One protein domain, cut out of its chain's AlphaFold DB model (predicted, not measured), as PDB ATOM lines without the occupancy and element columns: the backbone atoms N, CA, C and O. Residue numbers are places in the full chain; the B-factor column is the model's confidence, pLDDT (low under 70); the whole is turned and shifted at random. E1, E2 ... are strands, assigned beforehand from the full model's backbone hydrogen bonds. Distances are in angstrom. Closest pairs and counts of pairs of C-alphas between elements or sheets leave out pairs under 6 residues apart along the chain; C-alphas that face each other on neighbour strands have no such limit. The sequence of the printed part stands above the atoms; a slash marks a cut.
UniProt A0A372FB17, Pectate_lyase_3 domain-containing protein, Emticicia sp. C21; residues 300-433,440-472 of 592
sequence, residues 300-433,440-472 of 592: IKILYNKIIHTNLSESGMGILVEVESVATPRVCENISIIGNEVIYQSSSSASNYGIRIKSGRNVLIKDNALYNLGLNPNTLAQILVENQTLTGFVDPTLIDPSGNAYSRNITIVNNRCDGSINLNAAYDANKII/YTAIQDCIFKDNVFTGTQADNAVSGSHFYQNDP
ATOM      1  N   ILE A 300      -5.707 -65.587  72.193       98.75
ATOM      2  CA  ILE A 300      -5.616 -66.662  71.200       98.75
ATOM      3  C   ILE A 300      -6.654 -66.431  70.110       98.75
ATOM      4  O   ILE A 300      -7.822 -66.159  70.396       98.75
ATOM      5  N   LYS A 301      -6.233 -66.547  68.854       98.88
ATOM      6  CA  LYS A 301      -7.108 -66.466  67.683       98.88
ATOM      7  C   LYS A 301      -7.034 -67.777  66.914       98.88
ATOM      8  O   LYS A 301      -5.953 -68.171  66.500       98.88
ATOM      9  N   ILE A 302      -8.176 -68.419  66.710       98.88
ATOM     10  CA  ILE A 302      -8.342 -69.643  65.924       98.88
ATOM     11  C   ILE A 302      -9.255 -69.278  64.753       98.88
ATOM     12  O   ILE A 302     -10.457 -69.076  64.947       98.88
ATOM     13  N   LEU A 303      -8.672 -69.078  63.571       98.81
ATOM     14  CA  LEU A 303      -9.314 -68.405  62.441       98.81
ATOM     15  C   LEU A 303      -9.307 -69.276  61.181       98.81
ATOM     16  O   LEU A 303      -8.245 -69.642  60.697       98.81
ATOM     17  N   TYR A 304     -10.467 -69.532  60.582       98.69
ATOM     18  CA  TYR A 304     -10.552 -70.125  59.236       98.69
ATOM     19  C   TYR A 304      -9.835 -71.477  59.065       98.69
ATOM     20  O   TYR A 304      -9.372 -71.805  57.975       98.69
ATOM     21  N   ASN A 305      -9.718 -72.268  60.134       98.69
ATOM     22  CA  ASN A 305      -9.166 -73.619  60.048       98.69
ATOM     23  C   ASN A 305     -10.248 -74.597  59.582       98.69
ATOM     24  O   ASN A 305     -11.420 -74.440  59.934       98.69
ATOM     25  N   LYS A 306      -9.846 -75.625  58.836       96.94
ATOM     26  CA  LYS A 306     -10.698 -76.746  58.440       96.94
ATOM     27  C   LYS A 306     -10.241 -77.997  59.180       96.94
ATOM     28  O   LYS A 306      -9.128 -78.456  58.960       96.94
ATOM     29  N   ILE A 307     -11.098 -78.522  60.048       93.56
ATOM     30  CA  ILE A 307     -10.838 -79.667  60.921       93.56
ATOM     31  C   ILE A 307     -11.788 -80.788  60.516       93.56
ATOM     32  O   ILE A 307     -13.004 -80.612  60.521       93.56
ATOM     33  N   ILE A 308     -11.243 -81.936  60.142       89.75
ATOM     34  CA  ILE A 308     -11.985 -83.095  59.660       89.75
ATOM     35  C   ILE A 308     -11.619 -84.287  60.529       89.75
ATOM     36  O   ILE A 308     -10.468 -84.711  60.554       89.75
ATOM     37  N   HIS A 309     -12.624 -84.853  61.192       85.31
ATOM     38  CA  HIS A 309     -12.482 -86.094  61.932       85.31
ATOM     39  C   HIS A 309     -12.958 -87.281  61.094       85.31
ATOM     40  O   HIS A 309     -14.156 -87.417  60.815       85.31
ATOM     41  N   THR A 310     -12.018 -88.136  60.690       78.69
ATOM     42  CA  THR A 310     -12.260 -89.226  59.727       78.69
ATOM     43  C   THR A 310     -12.756 -90.523  60.382       78.69
ATOM     44  O   THR A 310     -13.552 -91.245  59.781       78.69
ATOM     45  N   ASN A 311     -12.389 -90.808  61.639       68.25
ATOM     46  CA  ASN A 311     -12.809 -92.017  62.364       68.25
ATOM     47  C   ASN A 311     -12.975 -91.762  63.873       68.25
ATOM     48  O   ASN A 311     -12.003 -91.516  64.570       68.25
ATOM     49  N   LEU A 312     -14.197 -91.847  64.400       59.44
ATOM     50  CA  LEU A 312     -14.504 -91.432  65.774       59.44
ATOM     51  C   LEU A 312     -14.651 -92.591  66.775       59.44
ATOM     52  O   LEU A 312     -15.524 -92.547  67.647       59.44
ATOM     53  N   SER A 313     -13.822 -93.634  66.674       53.25
ATOM     54  CA  SER A 313     -13.727 -94.656  67.734       53.25
ATOM     55  C   SER A 313     -13.119 -94.119  69.039       53.25
ATOM     56  O   SER A 313     -13.149 -94.813  70.052       53.25
ATOM     57  N   GLU A 314     -12.594 -92.891  69.023       55.28
ATOM     58  CA  GLU A 314     -11.932 -92.215  70.140       55.28
ATOM     59  C   GLU A 314     -12.492 -90.792  70.341       55.28
ATOM     60  O   GLU A 314     -13.178 -90.253  69.471       55.28
ATOM     61  N   SER A 315     -12.220 -90.197  71.509       62.38
ATOM     62  CA  SER A 315     -12.737 -88.900  71.991       62.38
ATOM     63  C   SER A 315     -12.159 -87.673  71.252       62.38
ATOM     64  O   SER A 315     -11.608 -86.764  71.887       62.38
ATOM     65  N   GLY A 316     -12.252 -87.656  69.919       70.56
ATOM     66  CA  GLY A 316     -11.825 -86.545  69.065       70.56
ATOM     67  C   GLY A 316     -12.726 -85.315  69.208       70.56
ATOM     68  O   GLY A 316     -13.952 -85.413  69.301       70.56
ATOM     69  N   MET A 317     -12.125 -84.127  69.235       81.19
ATOM     70  CA  MET A 317     -12.820 -82.852  69.439       81.19
ATOM     71  C   MET A 317     -12.318 -81.819  68.433       81.19
ATOM     72  O   MET A 317     -11.147 -81.824  68.103       81.19
ATOM     73  N   GLY A 318     -13.160 -80.885  67.985       89.19
ATOM     74  CA  GLY A 318     -12.679 -79.850  67.063       89.19
ATOM     75  C   GLY A 318     -11.739 -78.871  67.770       89.19
ATOM     76  O   GLY A 318     -10.540 -78.805  67.505       89.19
ATOM     77  N   ILE A 319     -12.299 -78.095  68.699       94.19
ATOM     78  CA  ILE A 319     -11.577 -77.062  69.445       94.19
ATOM     79  C   ILE A 319     -11.920 -77.177  70.930       94.19
ATOM     80  O   ILE A 319     -13.096 -77.162  71.300       94.19
ATOM     81  N   LEU A 320     -10.899 -77.242  71.784       93.44
ATOM     82  CA  LEU A 320     -11.043 -77.274  73.239       93.44
ATOM     83  C   LEU A 320     -10.272 -76.117  73.874       93.44
ATOM     84  O   LEU A 320      -9.082 -75.944  73.635       93.44
ATOM     85  N   VAL A 321     -10.953 -75.357  74.728       94.88
ATOM     86  CA  VAL A 321     -10.353 -74.326  75.578       94.88
ATOM     87  C   VAL A 321     -10.604 -74.696  77.032       94.88
ATOM     88  O   VAL A 321     -11.768 -74.799  77.420       94.88
ATOM     89  N   GLU A 322      -9.559 -74.868  77.846       91.25
ATOM     90  CA  GLU A 322      -9.735 -75.210  79.263       91.25
ATOM     91  C   GLU A 322      -8.655 -74.694  80.224       91.25
ATOM     92  O   GLU A 322      -7.693 -74.020  79.844       91.25
ATOM     93  N   VAL A 323      -8.841 -75.005  81.509       87.38
ATOM     94  CA  VAL A 323      -7.825 -74.873  82.554       87.38
ATOM     95  C   VAL A 323      -7.313 -76.272  82.909       87.38
ATOM     96  O   VAL A 323      -8.028 -77.062  83.519       87.38
ATOM     97  N   GLU A 324      -6.070 -76.582  82.551       80.94
ATOM     98  CA  GLU A 324      -5.547 -77.959  82.596       80.94
ATOM     99  C   GLU A 324      -4.907 -78.341  83.944       80.94
ATOM    100  O   GLU A 324      -4.770 -79.517  84.267       80.94
ATOM    101  N   SER A 325      -4.538 -77.368  84.788       71.38
ATOM    102  CA  SER A 325      -3.853 -77.643  86.060       71.38
ATOM    103  C   SER A 325      -4.273 -76.728  87.208       71.38
ATOM    104  O   SER A 325      -4.499 -75.531  87.027       71.38
ATOM    105  N   VAL A 326      -4.293 -77.298  88.418       62.88
ATOM    106  CA  VAL A 326      -4.482 -76.591  89.699       62.88
ATOM    107  C   VAL A 326      -3.174 -76.115  90.336       62.88
ATOM    108  O   VAL A 326      -3.216 -75.352  91.294       62.88
ATOM    109  N   ALA A 327      -2.010 -76.537  89.827       64.81
ATOM    110  CA  ALA A 327      -0.716 -76.178  90.417       64.81
ATOM    111  C   ALA A 327      -0.305 -74.732  90.089       64.81
ATOM    112  O   ALA A 327       0.278 -74.039  90.918       64.81
ATOM    113  N   THR A 328      -0.624 -74.267  88.877       70.31
ATOM    114  CA  THR A 328      -0.438 -72.872  88.437       70.31
ATOM    115  C   THR A 328      -1.628 -72.433  87.580       70.31
ATOM    116  O   THR A 328      -1.488 -72.185  86.384       70.31
ATOM    117  N   PRO A 329      -2.840 -72.380  88.150       76.75
ATOM    118  CA  PRO A 329      -4.039 -72.220  87.355       76.75
ATOM    119  C   PRO A 329      -4.064 -70.845  86.685       76.75
ATOM    120  O   PRO A 329      -3.995 -69.800  87.333       76.75
ATOM    121  N   ARG A 330      -4.195 -70.844  85.359       86.69
ATOM    122  CA  ARG A 330      -4.473 -69.646  84.564       86.69
ATOM    123  C   ARG A 330      -5.740 -69.883  83.765       86.69
ATOM    124  O   ARG A 330      -5.798 -70.823  82.985       86.69
ATOM    125  N   VAL A 331      -6.747 -69.046  83.967       89.62
ATOM    126  CA  VAL A 331      -7.984 -69.119  83.187       89.62
ATOM    127  C   VAL A 331      -7.718 -68.618  81.770       89.62
ATOM    128  O   VAL A 331      -7.055 -67.588  81.605       89.62
ATOM    129  N   CYS A 332      -8.202 -69.352  80.764       93.94
ATOM    130  CA  CYS A 332      -8.079 -68.936  79.371       93.94
ATOM    131  C   CYS A 332      -8.877 -67.653  79.128       93.94
ATOM    132  O   CYS A 332     -10.048 -67.574  79.501       93.94
ATOM    133  N   GLU A 333      -8.257 -66.644  78.514       94.69
ATOM    134  CA  GLU A 333      -8.865 -65.315  78.375       94.69
ATOM    135  C   GLU A 333      -8.561 -64.656  77.024       94.69
ATOM    136  O   GLU A 333      -7.456 -64.786  76.496       94.69
ATOM    137  N   ASN A 334      -9.531 -63.904  76.494       97.38
ATOM    138  CA  ASN A 334      -9.459 -63.214  75.201       97.38
ATOM    139  C   ASN A 334      -9.237 -64.206  74.055       97.38
ATOM    140  O   ASN A 334      -8.198 -64.205  73.389       97.38
ATOM    141  N   ILE A 335     -10.222 -65.078  73.853       98.56
ATOM    142  CA  ILE A 335     -10.167 -66.148  72.856       98.56
ATOM    143  C   ILE A 335     -11.133 -65.820  71.720       98.56
ATOM    144  O   ILE A 335     -12.300 -65.523  71.958       98.56
ATOM    145  N   SER A 336     -10.661 -65.859  70.479       98.75
ATOM    146  CA  SER A 336     -11.484 -65.667  69.281       98.75
ATOM    147  C   SER A 336     -11.462 -66.927  68.429       98.75
ATOM    148  O   SER A 336     -10.402 -67.318  67.955       98.75
ATOM    149  N   ILE A 337     -12.621 -67.537  68.215       98.75
ATOM    150  CA  ILE A 337     -12.823 -68.726  67.385       98.75
ATOM    151  C   ILE A 337     -13.739 -68.305  66.240       98.75
ATOM    152  O   ILE A 337     -14.947 -68.155  66.441       98.75
ATOM    153  N   ILE A 338     -13.160 -68.009  65.073       98.62
ATOM    154  CA  ILE A 338     -13.876 -67.336  63.983       98.62
ATOM    155  C   ILE A 338     -13.724 -68.078  62.658       98.62
ATOM    156  O   ILE A 338     -12.607 -68.340  62.221       98.62
ATOM    157  N   GLY A 339     -14.840 -68.347  61.980       97.31
ATOM    158  CA  GLY A 339     -14.820 -68.822  60.596       97.31
ATOM    159  C   GLY A 339     -14.271 -70.236  60.400       97.31
ATOM    160  O   GLY A 339     -13.923 -70.581  59.275       97.31
ATOM    161  N   ASN A 340     -14.140 -71.034  61.462       98.38
ATOM    162  CA  ASN A 340     -13.613 -72.396  61.365       98.38
ATOM    163  C   ASN A 340     -14.688 -73.364  60.868       98.38
ATOM    164  O   ASN A 340     -15.873 -73.210  61.175       98.38
ATOM    165  N   GLU A 341     -14.254 -74.391  60.147       94.75
ATOM    166  CA  GLU A 341     -15.077 -75.509  59.707       94.75
ATOM    167  C   GLU A 341     -14.659 -76.770  60.473       94.75
ATOM    168  O   GLU A 341     -13.498 -77.163  60.413       94.75
ATOM    169  N   VAL A 342     -15.586 -77.405  61.194       91.44
ATOM    170  CA  VAL A 342     -15.354 -78.680  61.896       91.44
ATOM    171  C   VAL A 342     -16.302 -79.726  61.331       91.44
ATOM    172  O   VAL A 342     -17.516 -79.538  61.367       91.44
ATOM    173  N   ILE A 343     -15.766 -80.824  60.807       86.69
ATOM    174  CA  ILE A 343     -16.524 -81.864  60.112       86.69
ATOM    175  C   ILE A 343     -16.280 -83.207  60.788       86.69
ATOM    176  O   ILE A 343     -15.162 -83.710  60.806       86.69
ATOM    177  N   TYR A 344     -17.350 -83.837  61.257       81.75
ATOM    178  CA  TYR A 344     -17.347 -85.228  61.697       81.75
ATOM    179  C   TYR A 344     -17.841 -86.119  60.552       81.75
ATOM    180  O   TYR A 344     -19.011 -86.042  60.184       81.75
ATOM    181  N   GLN A 345     -16.964 -86.928  59.944       75.50
ATOM    182  CA  GLN A 345     -17.310 -87.737  58.760       75.50
ATOM    183  C   GLN A 345     -17.969 -89.088  59.082       75.50
ATOM    184  O   GLN A 345     -18.594 -89.687  58.211       75.50
ATOM    185  N   SER A 346     -17.837 -89.591  60.308       64.75
ATOM    186  CA  SER A 346     -18.347 -90.903  60.718       64.75
ATOM    187  C   SER A 346     -19.141 -90.818  62.021       64.75
ATOM    188  O   SER A 346     -19.028 -89.864  62.783       64.75
ATOM    189  N   SER A 347     -19.998 -91.808  62.271       58.16
ATOM    190  CA  SER A 347     -20.748 -91.938  63.523       58.16
ATOM    191  C   SER A 347     -19.840 -92.339  64.688       58.16
ATOM    192  O   SER A 347     -19.158 -93.356  64.595       58.16
ATOM    193  N   SER A 348     -19.910 -91.618  65.807       55.78
ATOM    194  CA  SER A 348     -19.202 -91.943  67.055       55.78
ATOM    195  C   SER A 348     -20.144 -92.415  68.156       55.78
ATOM    196  O   SER A 348     -21.296 -91.985  68.216       55.78
ATOM    197  N   SER A 349     -19.641 -93.245  69.070       51.81
ATOM    198  CA  SER A 349     -20.255 -93.502  70.380       51.81
ATOM    199  C   SER A 349     -19.781 -92.532  71.477       51.81
ATOM    200  O   SER A 349     -20.338 -92.558  72.573       51.81
ATOM    201  N   ALA A 350     -18.776 -91.691  71.205       53.62
ATOM    202  CA  ALA A 350     -18.186 -90.753  72.155       53.62
ATOM    203  C   ALA A 350     -18.849 -89.363  72.107       53.62
ATOM    204  O   ALA A 350     -19.389 -88.934  71.083       53.62
ATOM    205  N   SER A 351     -18.798 -88.648  73.238       56.66
ATOM    206  CA  SER A 351     -19.239 -87.252  73.348       56.66
ATOM    207  C   SER A 351     -18.262 -86.329  72.618       56.66
ATOM    208  O   SER A 351     -17.331 -85.799  73.226       56.66
ATOM    209  N   ASN A 352     -18.477 -86.134  71.322       65.88
ATOM    210  CA  ASN A 352     -17.658 -85.234  70.518       65.88
ATOM    211  C   ASN A 352     -18.240 -83.821  70.564       65.88
ATOM    212  O   ASN A 352     -19.455 -83.643  70.540       65.88
ATOM    213  N   TYR A 353     -17.369 -82.817  70.640       77.38
ATOM    214  CA  TYR A 353     -17.759 -81.410  70.622       77.38
ATOM    215  C   TYR A 353     -16.980 -80.701  69.531       77.38
ATOM    216  O   TYR A 353     -15.747 -80.759  69.520       77.38
ATOM    217  N   GLY A 354     -17.692 -79.989  68.656       82.75
ATOM    218  CA  GLY A 354     -17.042 -79.167  67.644       82.75
ATOM    219  C   GLY A 354     -16.256 -78.033  68.297       82.75
ATOM    220  O   GLY A 354     -15.095 -77.817  67.966       82.75
ATOM    221  N   ILE A 355     -16.857 -77.357  69.280       89.75
ATOM    222  CA  ILE A 355     -16.183 -76.351  70.108       89.75
ATOM    223  C   ILE A 355     -16.583 -76.560  71.567       89.75
ATOM    224  O   ILE A 355     -17.770 -76.610  71.890       89.75
ATOM    225  N   ARG A 356     -15.610 -76.635  72.474       89.25
ATOM    226  CA  ARG A 356     -15.852 -76.734  73.914       89.25
ATOM    227  C   ARG A 356     -15.035 -75.709  74.681       89.25
ATOM    228  O   ARG A 356     -13.821 -75.636  74.529       89.25
ATOM    229  N   ILE A 357     -15.710 -74.950  75.535       89.94
ATOM    230  CA  ILE A 357     -15.119 -73.957  76.426       89.94
ATOM    231  C   ILE A 357     -15.364 -74.394  77.867       89.94
ATOM    232  O   ILE A 357     -16.500 -74.395  78.332       89.94
ATOM    233  N   LYS A 358     -14.295 -74.721  78.585       87.31
ATOM    234  CA  LYS A 358     -14.294 -75.046  80.010       87.31
ATOM    235  C   LYS A 358     -13.629 -73.903  80.764       87.31
ATOM    236  O   LYS A 358     -12.412 -73.765  80.767       87.31
ATOM    237  N   SER A 359     -14.450 -73.055  81.375       85.69
ATOM    238  CA  SER A 359     -14.005 -71.873  82.123       85.69
ATOM    239  C   SER A 359     -13.199 -70.877  81.286       85.69
ATOM    240  O   SER A 359     -12.077 -70.537  81.632       85.69
ATOM    241  N   GLY A 360     -13.752 -70.393  80.174       88.50
ATOM    242  CA  GLY A 360     -13.123 -69.345  79.356       88.50
ATOM    243  C   GLY A 360     -13.630 -67.942  79.702       88.50
ATOM    244  O   GLY A 360     -14.786 -67.771  80.079       88.50
ATOM    245  N   ARG A 361     -12.799 -66.910  79.542       89.62
ATOM    246  CA  ARG A 361     -13.189 -65.502  79.739       89.62
ATOM    247  C   ARG A 361     -13.026 -64.700  78.458       89.62
ATOM    248  O   ARG A 361     -12.025 -64.849  77.763       89.62
ATOM    249  N   ASN A 362     -13.979 -63.815  78.173       92.31
ATOM    250  CA  ASN A 362     -13.955 -62.955  76.984       92.31
ATOM    251  C   ASN A 362     -13.757 -63.800  75.714       92.31
ATOM    252  O   ASN A 362     -12.761 -63.664  74.997       92.31
ATOM    253  N   VAL A 363     -14.672 -64.747  75.493       94.56
ATOM    254  CA  VAL A 363     -14.595 -65.696  74.378       94.56
ATOM    255  C   VAL A 363     -15.587 -65.289  73.300       94.56
ATOM    256  O   VAL A 363     -16.780 -65.167  73.564       94.56
ATOM    257  N   LEU A 364     -15.102 -65.112  72.075       94.69
ATOM    258  CA  LEU A 364     -15.913 -64.870  70.888       94.69
ATOM    259  C   LEU A 364     -15.915 -66.121  70.007       94.69
ATOM    260  O   LEU A 364     -14.866 -66.532  69.523       94.69
ATOM    261  N   ILE A 365     -17.094 -66.685  69.759       94.56
ATOM    262  CA  ILE A 365     -17.329 -67.802  68.842       94.56
ATOM    263  C   ILE A 365     -18.217 -67.283  67.715       94.56
ATOM    264  O   ILE A 365     -19.407 -67.029  67.923       94.56
ATOM    265  N   LYS A 366     -17.643 -67.062  66.531       91.25
ATOM    266  CA  LYS A 366     -18.323 -66.344  65.451       91.25
ATOM    267  C   LYS A 366     -18.160 -66.999  64.085       91.25
ATOM    268  O   LYS A 366     -17.057 -67.382  63.728       91.25
ATOM    269  N   ASP A 367     -19.218 -67.040  63.284       92.44
ATOM    270  CA  ASP A 367     -19.145 -67.446  61.871       92.44
ATOM    271  C   ASP A 367     -18.586 -68.874  61.645       92.44
ATOM    272  O   ASP A 367     -18.106 -69.177  60.557       92.44
ATOM    273  N   ASN A 368     -18.608 -69.758  62.652       93.81
ATOM    274  CA  ASN A 368     -18.101 -71.129  62.510       93.81
ATOM    275  C   ASN A 368     -19.165 -72.057  61.913       93.81
ATOM    276  O   ASN A 368     -20.366 -71.863  62.122       93.81
ATOM    277  N   ALA A 369     -18.715 -73.101  61.222       89.00
ATOM    278  CA  ALA A 369     -19.557 -74.134  60.641       89.00
ATOM    279  C   ALA A 369     -19.171 -75.515  61.193       89.00
ATOM    280  O   ALA A 369     -18.081 -76.014  60.934       89.00
ATOM    281  N   LEU A 370     -20.064 -76.128  61.968       86.38
ATOM    282  CA  LEU A 370     -19.869 -77.429  62.603       86.38
ATOM    283  C   LEU A 370     -20.838 -78.431  61.970       86.38
ATOM    284  O   LEU A 370     -22.052 -78.251  62.047       86.38
ATOM    285  N   TYR A 371     -20.312 -79.476  61.345       80.88
ATOM    286  CA  TYR A 371     -21.080 -80.461  60.593       80.88
ATOM    287  C   TYR A 371     -20.907 -81.857  61.181       80.88
ATOM    288  O   TYR A 371     -19.788 -82.273  61.489       80.88
ATOM    289  N   ASN A 372     -22.004 -82.604  61.268       75.38
ATOM    290  CA  ASN A 372     -21.983 -84.034  61.519       75.38
ATOM    291  C   ASN A 372     -22.526 -84.757  60.284       75.38
ATOM    292  O   ASN A 372     -23.727 -84.848  60.076       75.38
ATOM    293  N   LEU A 373     -21.622 -85.273  59.456       70.75
ATOM    294  CA  LEU A 373     -21.976 -86.068  58.280       70.75
ATOM    295  C   LEU A 373     -22.168 -87.557  58.626       70.75
ATOM    296  O   LEU A 373     -22.493 -88.358  57.749       70.75
ATOM    297  N   GLY A 374     -21.950 -87.944  59.888       60.16
ATOM    298  CA  GLY A 374     -22.121 -89.304  60.380       60.16
ATOM    299  C   GLY A 374     -23.589 -89.667  60.632       60.16
ATOM    300  O   GLY A 374     -24.371 -88.877  61.145       60.16
ATOM    301  N   LEU A 375     -23.953 -90.921  60.350       51.38
ATOM    302  CA  LEU A 375     -25.327 -91.444  60.460       51.38
ATOM    303  C   LEU A 375     -25.843 -91.637  61.907       51.38
ATOM    304  O   LEU A 375     -26.949 -92.146  62.086       51.38
ATOM    305  N   ASN A 376     -25.064 -91.304  62.947       53.38
ATOM    306  CA  ASN A 376     -25.480 -91.506  64.342       53.38
ATOM    307  C   ASN A 376     -26.070 -90.219  64.940       53.38
ATOM    308  O   ASN A 376     -25.327 -89.255  65.132       53.38
ATOM    309  N   PRO A 377     -27.362 -90.223  65.325       48.28
ATOM    310  CA  PRO A 377     -28.043 -89.057  65.891       48.28
ATOM    311  C   PRO A 377     -27.514 -88.629  67.272       48.28
ATOM    312  O   PRO A 377     -27.866 -87.550  67.742       48.28
ATOM    313  N   ASN A 378     -26.686 -89.452  67.930       49.59
ATOM    314  CA  ASN A 378     -26.049 -89.130  69.214       49.59
ATOM    315  C   ASN A 378     -24.687 -88.433  69.061       49.59
ATOM    316  O   ASN A 378     -24.170 -87.893  70.038       49.59
ATOM    317  N   THR A 379     -24.082 -88.451  67.867       53.34
ATOM    318  CA  THR A 379     -22.893 -87.640  67.581       53.34
ATOM    319  C   THR A 379     -23.370 -86.214  67.333       53.34
ATOM    320  O   THR A 379     -24.262 -85.989  66.520       53.34
ATOM    321  N   LEU A 380     -22.847 -85.236  68.069       58.56
ATOM    322  CA  LEU A 380     -23.365 -83.873  68.008       58.56
ATOM    323  C   LEU A 380     -22.198 -82.920  67.737       58.56
ATOM    324  O   LEU A 380     -21.279 -82.815  68.540       58.56
ATOM    325  N   ALA A 381     -22.232 -82.192  66.619       64.56
ATOM    326  CA  ALA A 381     -21.236 -81.165  66.307       64.56
ATOM    327  C   ALA A 381     -21.547 -79.885  67.109       64.56
ATOM    328  O   ALA A 381     -21.983 -78.870  66.567       64.56
ATOM    329  N   GLN A 382     -21.427 -79.969  68.438       73.75
ATOM    330  CA  GLN A 382     -21.935 -78.951  69.364       73.75
ATOM    331  C   GLN A 382     -20.949 -77.830  69.657       73.75
ATOM    332  O   GLN A 382     -19.732 -78.018  69.588       73.75
ATOM    333  N   ILE A 383     -21.506 -76.711  70.128       81.56
ATOM    334  CA  ILE A 383     -20.780 -75.755  70.966       81.56
ATOM    335  C   ILE A 383     -21.195 -75.993  72.422       81.56
ATOM    336  O   ILE A 383     -22.364 -75.817  72.766       81.56
ATOM    337  N   LEU A 384     -20.254 -76.378  73.281       80.88
ATOM    338  CA  LEU A 384     -20.468 -76.506  74.724       80.88
ATOM    339  C   LEU A 384     -19.669 -75.434  75.464       80.88
ATOM    340  O   LEU A 384     -18.466 -75.299  75.269       80.88
ATOM    341  N   VAL A 385     -20.329 -74.707  76.353       81.38
ATOM    342  CA  VAL A 385     -19.684 -73.813  77.314       81.38
ATOM    343  C   VAL A 385     -20.036 -74.295  78.704       81.38
ATOM    344  O   VAL A 385     -21.211 -74.504  79.009       81.38
ATOM    345  N   GLU A 386     -19.033 -74.450  79.554       78.50
ATOM    346  CA  GLU A 386     -19.225 -74.890  80.924       78.50
ATOM    347  C   GLU A 386     -18.236 -74.265  81.903       78.50
ATOM    348  O   GLU A 386     -17.254 -73.624  81.519       78.50
ATOM    349  N   ASN A 387     -18.531 -74.433  83.188       81.19
ATOM    350  CA  ASN A 387     -17.601 -74.129  84.267       81.19
ATOM    351  C   ASN A 387     -16.824 -75.392  84.645       81.19
ATOM    352  O   ASN A 387     -17.326 -76.508  84.527       81.19
ATOM    353  N   GLN A 388     -15.617 -75.207  85.161       78.88
ATOM    354  CA  GLN A 388     -14.728 -76.269  85.593       78.88
ATOM    355  C   GLN A 388     -14.558 -76.191  87.109       78.88
ATOM    356  O   GLN A 388     -14.046 -75.209  87.659       78.88
ATOM    357  N   THR A 389     -14.986 -77.253  87.783       78.38
ATOM    358  CA  THR A 389     -14.697 -77.477  89.199       78.38
ATOM    359  C   THR A 389     -13.264 -77.968  89.321       78.38
ATOM    360  O   THR A 389     -12.907 -79.004  88.761       78.38
ATOM    361  N   LEU A 390     -12.437 -77.222  90.045       75.81
ATOM    362  CA  LEU A 390     -11.015 -77.496  90.186       75.81
ATOM    363  C   LEU A 390     -10.651 -77.452  91.667       75.81
ATOM    364  O   LEU A 390     -10.360 -76.394  92.216       75.81
ATOM    365  N   THR A 391     -10.674 -78.601  92.339       77.31
ATOM    366  CA  THR A 391     -10.366 -78.683  93.774       77.31
ATOM    367  C   THR A 391      -9.015 -78.030  94.085       77.31
ATOM    368  O   THR A 391      -7.984 -78.449  93.567       77.31
ATOM    369  N   GLY A 392      -9.017 -77.005  94.943       75.50
ATOM    370  CA  GLY A 392      -7.810 -76.251  95.306       75.50
ATOM    371  C   GLY A 392      -7.440 -75.113  94.348       75.50
ATOM    372  O   GLY A 392      -6.411 -74.473  94.549       75.50
ATOM    373  N   PHE A 393      -8.264 -74.826  93.337       79.94
ATOM    374  CA  PHE A 393      -8.086 -73.674  92.460       79.94
ATOM    375  C   PHE A 393      -8.142 -72.364  93.245       79.94
ATOM    376  O   PHE A 393      -9.065 -72.112  94.020       79.94
ATOM    377  N   VAL A 394      -7.153 -71.514  92.996       80.88
ATOM    378  CA  VAL A 394      -7.120 -70.130  93.456       80.88
ATOM    379  C   VAL A 394      -6.896 -69.277  92.227       80.88
ATOM    380  O   VAL A 394      -5.867 -69.406  91.568       80.88
ATOM    381  N   ASP A 395      -7.853 -68.414  91.908       81.44
ATOM    382  CA  ASP A 395      -7.703 -67.518  90.775       81.44
ATOM    383  C   ASP A 395      -6.673 -66.421  91.080       81.44
ATOM    384  O   ASP A 395      -6.936 -65.553  91.919       81.44
ATOM    385  N   PRO A 396      -5.532 -66.376  90.368       81.50
ATOM    386  CA  PRO A 396      -4.526 -65.341  90.584       81.50
ATOM    387  C   PRO A 396      -5.023 -63.931  90.229       81.50
ATOM    388  O   PRO A 396      -4.411 -62.948  90.637       81.50
ATOM    389  N   THR A 397      -6.110 -63.810  89.461       83.56
ATOM    390  CA  THR A 397      -6.726 -62.520  89.105       83.56
ATOM    391  C   THR A 397      -7.782 -62.052  90.105       83.56
ATOM    392  O   THR A 397      -8.264 -60.930  89.979       83.56
ATOM    393  N   LEU A 398      -8.133 -62.886  91.094       82.94
ATOM    394  CA  LEU A 398      -9.183 -62.638  92.092       82.94
ATOM    395  C   LEU A 398     -10.600 -62.450  91.511       82.94
ATOM    396  O   LEU A 398     -11.510 -62.059  92.239       82.94
ATOM    397  N   ILE A 399     -10.806 -62.747  90.222       82.00
ATOM    398  CA  ILE A 399     -12.120 -62.695  89.562       82.00
ATOM    399  C   ILE A 399     -13.002 -63.856  90.053       82.00
ATOM    400  O   ILE A 399     -14.201 -63.682  90.265       82.00
ATOM    401  N   ASP A 400     -12.389 -65.021  90.277       77.81
ATOM    402  CA  ASP A 400     -12.981 -66.238  90.832       77.81
ATOM    403  C   ASP A 400     -12.435 -66.544  92.234       77.81
ATOM    404  O   ASP A 400     -11.516 -67.347  92.384       77.81
ATOM    405  N   PRO A 401     -12.984 -65.923  93.296       64.25
ATOM    406  CA  PRO A 401     -12.475 -66.099  94.658       64.25
ATOM    407  C   PRO A 401     -12.807 -67.471  95.278       64.25
ATOM    408  O   PRO A 401     -12.277 -67.812  96.332       64.25
ATOM    409  N   SER A 402     -13.699 -68.253  94.659       63.00
ATOM    410  CA  SER A 402     -14.069 -69.613  95.084       63.00
ATOM    411  C   SER A 402     -13.326 -70.663  94.254       63.00
ATOM    412  O   SER A 402     -13.032 -70.381  93.101       63.00
ATOM    413  N   GLY A 403     -13.115 -71.876  94.781       64.25
ATOM    414  CA  GLY A 403     -12.372 -72.990  94.151       64.25
ATOM    415  C   GLY A 403     -12.920 -73.580  92.838       64.25
ATOM    416  O   GLY A 403     -12.714 -74.757  92.569       64.25
ATOM    417  N   ASN A 404     -13.612 -72.783  92.029       73.62
ATOM    418  CA  ASN A 404     -14.103 -73.101  90.696       73.62
ATOM    419  C   ASN A 404     -13.651 -71.996  89.737       73.62
ATOM    420  O   ASN A 404     -13.754 -70.814  90.067       73.62
ATOM    421  N   ALA A 405     -13.228 -72.368  88.533       79.12
ATOM    422  CA  ALA A 405     -13.025 -71.411  87.452       79.12
ATOM    423  C   ALA A 405     -14.350 -71.242  86.694       79.12
ATOM    424  O   ALA A 405     -14.968 -72.244  86.328       79.12
ATOM    425  N   TYR A 406     -14.790 -70.013  86.412       79.62
ATOM    426  CA  TYR A 406     -16.069 -69.780  85.725       79.62
ATOM    427  C   TYR A 406     -15.893 -69.201  84.323       79.62
ATOM    428  O   TYR A 406     -15.033 -68.347  84.082       79.62
ATOM    429  N   SER A 407     -16.772 -69.638  83.420       82.69
ATOM    430  CA  SER A 407     -16.918 -69.060  82.087       82.69
ATOM    431  C   SER A 407     -17.643 -67.709  82.150       82.69
ATOM    432  O   SER A 407     -18.677 -67.581  82.814       82.69
ATOM    433  N   ARG A 408     -17.109 -66.692  81.457       82.50
ATOM    434  CA  ARG A 408     -17.626 -65.307  81.456       82.50
ATOM    435  C   ARG A 408     -17.475 -64.609  80.120       82.50
ATOM    436  O   ARG A 408     -16.489 -64.838  79.420       82.50
ATOM    437  N   ASN A 409     -18.367 -63.658  79.845       79.88
ATOM    438  CA  ASN A 409     -18.286 -62.789  78.669       79.88
ATOM    439  C   ASN A 409     -18.175 -63.619  77.384       79.88
ATOM    440  O   ASN A 409     -17.246 -63.447  76.590       79.88
ATOM    441  N   ILE A 410     -19.082 -64.585  77.225       81.56
ATOM    442  CA  ILE A 410     -19.081 -65.503  76.086       81.56
ATOM    443  C   ILE A 410     -20.045 -64.978  75.029       81.56
ATOM    444  O   ILE A 410     -21.245 -64.861  75.261       81.56
ATOM    445  N   THR A 411     -19.528 -64.663  73.850       80.25
ATOM    446  CA  THR A 411     -20.320 -64.187  72.715       80.25
ATOM    447  C   THR A 411     -20.343 -65.259  71.637       80.25
ATOM    448  O   THR A 411     -19.296 -65.607  71.101       80.25
ATOM    449  N   ILE A 412     -21.528 -65.774  71.307       81.44
ATOM    450  CA  ILE A 412     -21.730 -66.811  70.292       81.44
ATOM    451  C   ILE A 412     -22.664 -66.271  69.207       81.44
ATOM    452  O   ILE A 412     -23.864 -66.098  69.438       81.44
ATOM    453  N   VAL A 413     -22.117 -65.975  68.027       78.06
ATOM    454  CA  VAL A 413     -22.836 -65.239  66.976       78.06
ATOM    455  C   VAL A 413     -22.659 -65.860  65.593       78.06
ATOM    456  O   VAL A 413     -21.539 -66.122  65.172       78.06
ATOM    457  N   ASN A 414     -23.757 -66.010  64.850       79.31
ATOM    458  CA  ASN A 414     -23.750 -66.422  63.441       79.31
ATOM    459  C   ASN A 414     -23.019 -67.754  63.166       79.31
ATOM    460  O   ASN A 414     -22.369 -67.919  62.138       79.31
ATOM    461  N   ASN A 415     -23.090 -68.712  64.092       78.88
ATOM    462  CA  ASN A 415     -22.541 -70.051  63.874       78.88
ATOM    463  C   ASN A 415     -23.603 -70.972  63.273       78.88
ATOM    464  O   ASN A 415     -24.784 -70.867  63.605       78.88
ATOM    465  N   ARG A 416     -23.172 -71.912  62.433       79.88
ATOM    466  CA  ARG A 416     -23.992 -73.008  61.914       79.88
ATOM    467  C   ARG A 416     -23.547 -74.310  62.564       79.88
ATOM    468  O   ARG A 416     -22.400 -74.691  62.375       79.88
ATOM    469  N   CYS A 417     -24.436 -75.012  63.263       74.31
ATOM    470  CA  CYS A 417     -24.097 -76.281  63.907       74.31
ATOM    471  C   CYS A 417     -25.115 -77.380  63.585       74.31
ATOM    472  O   CYS A 417     -26.316 -77.202  63.785       74.31
ATOM    473  N   ASP A 418     -24.624 -78.537  63.151       73.56
ATOM    474  CA  ASP A 418     -25.392 -79.774  62.997       73.56
ATOM    475  C   ASP A 418     -25.420 -80.548  64.327       73.56
ATOM    476  O   ASP A 418     -24.796 -81.593  64.524       73.56
ATOM    477  N   GLY A 419     -26.027 -79.903  65.319       65.50
ATOM    478  CA  GLY A 419     -26.041 -80.299  66.717       65.50
ATOM    479  C   GLY A 419     -26.754 -79.240  67.556       65.50
ATOM    480  O   GLY A 419     -27.655 -78.549  67.082       65.50
ATOM    481  N   SER A 420     -26.339 -79.082  68.810       61.88
ATOM    482  CA  SER A 420     -26.888 -78.085  69.735       61.88
ATOM    483  C   SER A 420     -25.821 -77.116  70.245       61.88
ATOM    484  O   SER A 420     -24.621 -77.385  70.167       61.88
ATOM    485  N   ILE A 421     -26.267 -76.008  70.836       64.06
ATOM    486  CA  ILE A 421     -25.435 -75.177  71.711       64.06
ATOM    487  C   ILE A 421     -25.896 -75.371  73.143       64.06
ATOM    488  O   ILE A 421     -27.078 -75.217  73.439       64.06
ATOM    489  N   ASN A 422     -24.952 -75.706  74.018       64.38
ATOM    490  CA  ASN A 422     -25.201 -75.987  75.421       64.38
ATOM    491  C   ASN A 422     -24.397 -75.038  76.308       64.38
ATOM    492  O   ASN A 422     -23.186 -74.899  76.155       64.38
ATOM    493  N   LEU A 423     -25.083 -74.423  77.267       63.72
ATOM    494  CA  LEU A 423     -24.486 -73.619  78.328       63.72
ATOM    495  C   LEU A 423     -24.732 -74.348  79.642       63.72
ATOM    496  O   LEU A 423     -25.825 -74.266  80.203       63.72
ATOM    497  N   ASN A 424     -23.750 -75.112  80.108       61.41
ATOM    498  CA  ASN A 424     -23.902 -75.932  81.299       61.41
ATOM    499  C   ASN A 424     -23.063 -75.380  82.458       61.41
ATOM    500  O   ASN A 424     -21.843 -75.460  82.453       61.41
ATOM    501  N   ALA A 425     -23.708 -74.830  83.487       48.25
ATOM    502  CA  ALA A 425     -22.995 -74.297  84.649       48.25
ATOM    503  C   ALA A 425     -22.392 -75.383  85.563       48.25
ATOM    504  O   ALA A 425     -21.568 -75.047  86.413       48.25
ATOM    505  N   ALA A 426     -22.796 -76.647  85.413       41.12
ATOM    506  CA  ALA A 426     -22.336 -77.761  86.233       41.12
ATOM    507  C   ALA A 426     -22.631 -79.081  85.511       41.12
ATOM    508  O   ALA A 426     -23.764 -79.560  85.519       41.12
ATOM    509  N   TYR A 427     -21.633 -79.689  84.874       35.72
ATOM    510  CA  TYR A 427     -21.810 -81.041  84.362       35.72
ATOM    511  C   TYR A 427     -21.778 -82.034  85.535       35.72
ATOM    512  O   TYR A 427     -20.716 -82.505  85.926       35.72
ATOM    513  N   ASP A 428     -22.947 -82.343  86.098       34.19
ATOM    514  CA  ASP A 428     -23.261 -83.714  86.496       34.19
ATOM    515  C   ASP A 428     -24.735 -84.030  86.215       34.19
ATOM    516  O   ASP A 428     -25.641 -83.210  86.379       34.19
ATOM    517  N   ALA A 429     -24.922 -85.226  85.683       34.25
ATOM    518  CA  ALA A 429     -26.108 -85.722  85.033       34.25
ATOM    519  C   ALA A 429     -27.234 -86.019  86.035       34.25
ATOM    520  O   ALA A 429     -27.000 -86.495  87.143       34.25
ATOM    521  N   ASN A 430     -28.470 -85.832  85.560       28.88
ATOM    522  CA  ASN A 430     -29.772 -86.098  86.189       28.88
ATOM    523  C   ASN A 430     -30.466 -84.854  86.766       28.88
ATOM    524  O   ASN A 430     -30.151 -84.396  87.858       28.88
ATOM    525  N   LYS A 431     -31.539 -84.436  86.075       33.62
ATOM    526  CA  LYS A 431     -32.501 -83.355  86.391       33.62
ATOM    527  C   LYS A 431     -32.135 -81.974  85.844       33.62
ATOM    528  O   LYS A 431     -31.563 -81.150  86.543       33.62
ATOM    529  N   ILE A 432     -32.652 -81.655  84.657       33.41
ATOM    530  CA  ILE A 432     -32.961 -80.261  84.303       33.41
ATOM    531  C   ILE A 432     -34.433 -80.179  83.885       33.41
ATOM    532  O   ILE A 432     -34.794 -79.925  82.745       33.41
ATOM    533  N   ILE A 433     -35.299 -80.439  84.865       24.81
ATOM    534  CA  ILE A 433     -36.599 -79.780  84.997       24.81
ATOM    535  C   ILE A 433     -36.692 -79.371  86.464       24.81
ATOM    536  O   ILE A 433     -36.603 -80.218  87.351       24.81
ATOM    537  N   TYR A 440     -25.601 -71.881  93.108       34.12
ATOM    538  CA  TYR A 440     -24.432 -72.225  92.279       34.12
ATOM    539  C   TYR A 440     -24.446 -71.359  91.013       34.12
ATOM    540  O   TYR A 440     -25.390 -71.377  90.228       34.12
ATOM    541  N   THR A 441     -23.438 -70.499  90.899       44.62
ATOM    542  CA  THR A 441     -23.318 -69.362  89.977       44.62
ATOM    543  C   THR A 441     -23.257 -69.787  88.505       44.62
ATOM    544  O   THR A 441     -22.343 -70.490  88.082       44.62
ATOM    545  N   ALA A 442     -24.247 -69.335  87.729       53.78
ATOM    546  CA  ALA A 442     -24.391 -69.552  86.291       53.78
ATOM    547  C   ALA A 442     -23.212 -68.988  85.469       53.78
ATOM    548  O   ALA A 442     -22.480 -68.123  85.948       53.78
ATOM    549  N   ILE A 443     -23.059 -69.450  84.221       57.59
ATOM    550  CA  ILE A 443     -22.212 -68.797  83.205       57.59
ATOM    551  C   ILE A 443     -22.659 -67.326  83.088       57.59
ATOM    552  O   ILE A 443     -23.860 -67.057  83.027       57.59
ATOM    553  N   GLN A 444     -21.716 -66.378  83.105       58.34
ATOM    554  CA  GLN A 444     -22.019 -64.946  83.270       58.34
ATOM    555  C   GLN A 444     -21.876 -64.171  81.953       58.34
ATOM    556  O   GLN A 444     -20.975 -64.452  81.160       58.34
ATOM    557  N   ASP A 445     -22.761 -63.190  81.746       60.19
ATOM    558  CA  ASP A 445     -22.669 -62.171  80.690       60.19
ATOM    559  C   ASP A 445     -22.476 -62.742  79.277       60.19
ATOM    560  O   ASP A 445     -21.510 -62.446  78.577       60.19
ATOM    561  N   CYS A 446     -23.395 -63.611  78.850       60.06
ATOM    562  CA  CYS A 446     -23.316 -64.251  77.539       60.06
ATOM    563  C   CYS A 446     -24.271 -63.637  76.510       60.06
ATOM    564  O   CYS A 446     -25.412 -63.304  76.830       60.06
ATOM    565  N   ILE A 447     -23.816 -63.545  75.259       57.78
ATOM    566  CA  ILE A 447     -24.585 -63.030  74.118       57.78
ATOM    567  C   ILE A 447     -24.766 -64.146  73.088       57.78
ATOM    568  O   ILE A 447     -23.785 -64.742  72.645       57.78
ATOM    569  N   PHE A 448     -26.012 -64.372  72.661       65.75
ATOM    570  CA  PHE A 448     -26.383 -65.332  71.616       65.75
ATOM    571  C   PHE A 448     -27.166 -64.615  70.528       65.75
ATOM    572  O   PHE A 448     -28.158 -63.951  70.829       65.75
ATOM    573  N   LYS A 449     -26.717 -64.720  69.274       57.19
ATOM    574  CA  LYS A 449     -27.380 -64.032  68.162       57.19
ATOM    575  C   LYS A 449     -27.186 -64.754  66.830       57.19
ATOM    576  O   LYS A 449     -26.072 -65.161  66.515       57.19
ATOM    577  N   ASP A 450     -28.248 -64.861  66.037       62.50
ATOM    578  CA  ASP A 450     -28.206 -65.281  64.627       62.50
ATOM    579  C   ASP A 450     -27.600 -66.686  64.387       62.50
ATOM    580  O   ASP A 450     -27.123 -66.981  63.296       62.50
ATOM    581  N   ASN A 451     -27.579 -67.575  65.391       59.97
ATOM    582  CA  ASN A 451     -27.035 -68.929  65.223       59.97
ATOM    583  C   ASN A 451     -28.067 -69.882  64.593       59.97
ATOM    584  O   ASN A 451     -29.264 -69.764  64.858       59.97
ATOM    585  N   VAL A 452     -27.581 -70.839  63.799       62.84
ATOM    586  CA  VAL A 452     -28.344 -71.792  62.980       62.84
ATOM    587  C   VAL A 452     -28.083 -73.221  63.465       62.84
ATOM    588  O   VAL A 452     -26.947 -73.683  63.389       62.84
ATOM    589  N   PHE A 453     -29.123 -73.953  63.883       65.38
ATOM    590  CA  PHE A 453     -28.986 -75.343  64.366       65.38
ATOM    591  C   PHE A 453     -29.794 -76.340  63.574       65.38
ATOM    592  O   PHE A 453     -30.980 -76.094  63.367       65.38
ATOM    593  N   THR A 454     -29.171 -77.464  63.216       55.91
ATOM    594  CA  THR A 454     -29.790 -78.589  62.516       55.91
ATOM    595  C   THR A 454     -29.606 -79.882  63.323       55.91
ATOM    596  O   THR A 454     -28.484 -80.246  63.626       55.91
ATOM    597  N   GLY A 455     -30.688 -80.534  63.784       50.22
ATOM    598  CA  GLY A 455     -30.610 -81.790  64.564       50.22
ATOM    599  C   GLY A 455     -31.740 -82.015  65.587       50.22
ATOM    600  O   GLY A 455     -32.518 -81.106  65.887       50.22
ATOM    601  N   THR A 456     -31.851 -83.243  66.116       41.88
ATOM    602  CA  THR A 456     -32.798 -83.629  67.184       41.88
ATOM    603  C   THR A 456     -32.423 -82.984  68.526       41.88
ATOM    604  O   THR A 456     -31.263 -82.997  68.923       41.88
ATOM    605  N   GLN A 457     -33.418 -82.405  69.206       38.03
ATOM    606  CA  GLN A 457     -33.316 -81.580  70.423       38.03
ATOM    607  C   GLN A 457     -32.266 -82.001  71.471       38.03
ATOM    608  O   GLN A 457     -32.269 -83.136  71.939       38.03
ATOM    609  N   ALA A 458     -31.539 -81.006  71.994       36.09
ATOM    610  CA  ALA A 458     -31.125 -80.969  73.398       36.09
ATOM    611  C   ALA A 458     -31.676 -79.689  74.065       36.09
ATOM    612  O   ALA A 458     -31.652 -78.601  73.488       36.09
ATOM    613  N   ASP A 459     -32.214 -79.861  75.269       35.53
ATOM    614  CA  ASP A 459     -33.214 -79.067  76.007       35.53
ATOM    615  C   ASP A 459     -32.891 -77.596  76.400       35.53
ATOM    616  O   ASP A 459     -33.583 -77.050  77.254       35.53
ATOM    617  N   ASN A 460     -31.905 -76.899  75.815       40.38
ATOM    618  CA  ASN A 460     -31.392 -75.635  76.397       40.38
ATOM    619  C   ASN A 460     -31.313 -74.417  75.454       40.38
ATOM    620  O   ASN A 460     -30.466 -73.542  75.639       40.38
ATOM    621  N   ALA A 461     -32.177 -74.319  74.443       38.44
ATOM    622  CA  ALA A 461     -32.115 -73.203  73.499       38.44
ATOM    623  C   ALA A 461     -32.371 -71.828  74.153       38.44
ATOM    624  O   ALA A 461     -33.388 -71.609  74.814       38.44
ATOM    625  N   VAL A 462     -31.443 -70.893  73.929       40.12
ATOM    626  CA  VAL A 462     -31.482 -69.514  74.441       40.12
ATOM    627  C   VAL A 462     -32.162 -68.588  73.421       40.12
ATOM    628  O   VAL A 462     -32.028 -68.785  72.209       40.12
ATOM    629  N   SER A 463     -32.890 -67.579  73.916       37.44
ATOM    630  CA  SER A 463     -33.545 -66.516  73.132       37.44
ATOM    631  C   SER A 463     -32.615 -65.920  72.055       37.44
ATOM    632  O   SER A 463     -31.446 -65.665  72.339       37.44
ATOM    633  N   GLY A 464     -33.122 -65.719  70.830       39.31
ATOM    634  CA  GLY A 464     -32.354 -65.199  69.680       39.31
ATOM    635  C   GLY A 464     -31.694 -66.255  68.771       39.31
ATOM    636  O   GLY A 464     -30.881 -65.905  67.915       39.31
ATOM    637  N   SER A 465     -32.016 -67.539  68.954       39.22
ATOM    638  CA  SER A 465     -31.528 -68.655  68.124       39.22
ATOM    639  C   SER A 465     -32.486 -68.980  66.969       39.22
ATOM    640  O   SER A 465     -33.696 -69.030  67.182       39.22
ATOM    641  N   HIS A 466     -31.957 -69.270  65.774       39.88
ATOM    642  CA  HIS A 466     -32.737 -69.687  64.602       39.88
ATOM    643  C   HIS A 466     -32.590 -71.205  64.388       39.88
ATOM    644  O   HIS A 466     -31.484 -71.736  64.271       39.88
ATOM    645  N   PHE A 467     -33.704 -71.933  64.310       40.34
ATOM    646  CA  PHE A 467     -33.697 -73.385  64.092       40.34
ATOM    647  C   PHE A 467     -33.892 -73.723  62.614       40.34
ATOM    648  O   PHE A 467     -34.775 -73.173  61.957       40.34
ATOM    649  N   TYR A 468     -33.107 -74.667  62.098       38.56
ATOM    650  CA  TYR A 468     -33.204 -75.169  60.729       38.56
ATOM    651  C   TYR A 468     -33.101 -76.694  60.771       38.56
ATOM    652  O   TYR A 468     -32.087 -77.196  61.195       38.56
ATOM    653  N   GLN A 469     -34.068 -77.495  60.338       37.09
ATOM    654  CA  GLN A 469     -33.857 -78.958  60.314       37.09
ATOM    655  C   GLN A 469     -33.128 -79.370  59.012       37.09
ATOM    656  O   GLN A 469     -33.518 -78.897  57.943       37.09
ATOM    657  N   ASN A 470     -32.060 -80.190  59.090       30.70
ATOM    658  CA  ASN A 470     -31.305 -80.690  57.915       30.70
ATOM    659  C   ASN A 470     -31.749 -82.073  57.413       30.70
ATOM    660  O   ASN A 470     -31.376 -82.418  56.294       30.70
ATOM    661  N   ASP A 471     -32.531 -82.851  58.161       28.58
ATOM    662  CA  ASP A 471     -32.952 -84.164  57.664       28.58
ATOM    663  C   ASP A 471     -34.135 -84.053  56.689       28.58
ATOM    664  O   ASP A 471     -35.048 -83.249  56.923       28.58
ATOM    665  N   PRO A 472     -34.181 -84.867  55.612       32.06
ATOM    666  CA  PRO A 472     -35.447 -85.145  54.950       32.06
ATOM    667  C   PRO A 472     -36.440 -85.619  56.015       32.06
ATOM    668  O   PRO A 472     -36.083 -86.423  56.877       32.06
TER     669      PRO A 472
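What this domain is: This is residues 300 to 433 and 440 to 472 of the 592 residues of the protein "Pectate_lyase_3 domain-containing protein" of Emticicia sp. C21 (UniProt A0A372FB17). With little regular structure, the chain winds in stacked turns, a solenoid: sheets E1 E4 E7 E10 E12 and E3 E6 E9 E11 form a sandwich, two sheets face to face, with sheet E2 E5 E8 along one side. The printed part has 167 residues, no named helix and twelve strands, E1 to E12 along the chain, holding 58 residues: all strand, each sheet parallel. It is compact, radius of gyration of the C-alphas 15.7 A, spans 50 by 35 by 34 A.

How they stand to each other: E1, residues 300 to 303, runs on into E2, residues 306 to 309, at 86 degrees. E4, residues 332 to 338, is E1's parallel neighbour at 11 degrees; N 302 and O 336, 2.8 A apart, are within hydrogen-bond range. E3, residues 319 to 322, comes closest to E4 at the C-alphas of Glu 322 and Cys 332, 6.5 A apart.

Where its parts are: E1 begins at C-alpha 300 (-5.616, -66.662, 71.200). E4 is 16.5 A long. Then follow E5, 341 to 344; E6, 353 to 358; E7, 360 to 366; E8, 369 to 372; E9, 382 to 386; E10, 408 to 413; E11, 421 to 424; and E12, 447 to 449, ending at C-alpha 449 (-27.380, -64.032, 68.162).

The domain as a whole: Residues 434 to 439 are cut out, a 16.1 A gap between C-alphas 433 and 440. E9 to E10 is a long link. Low-confidence residues include 440 to 472.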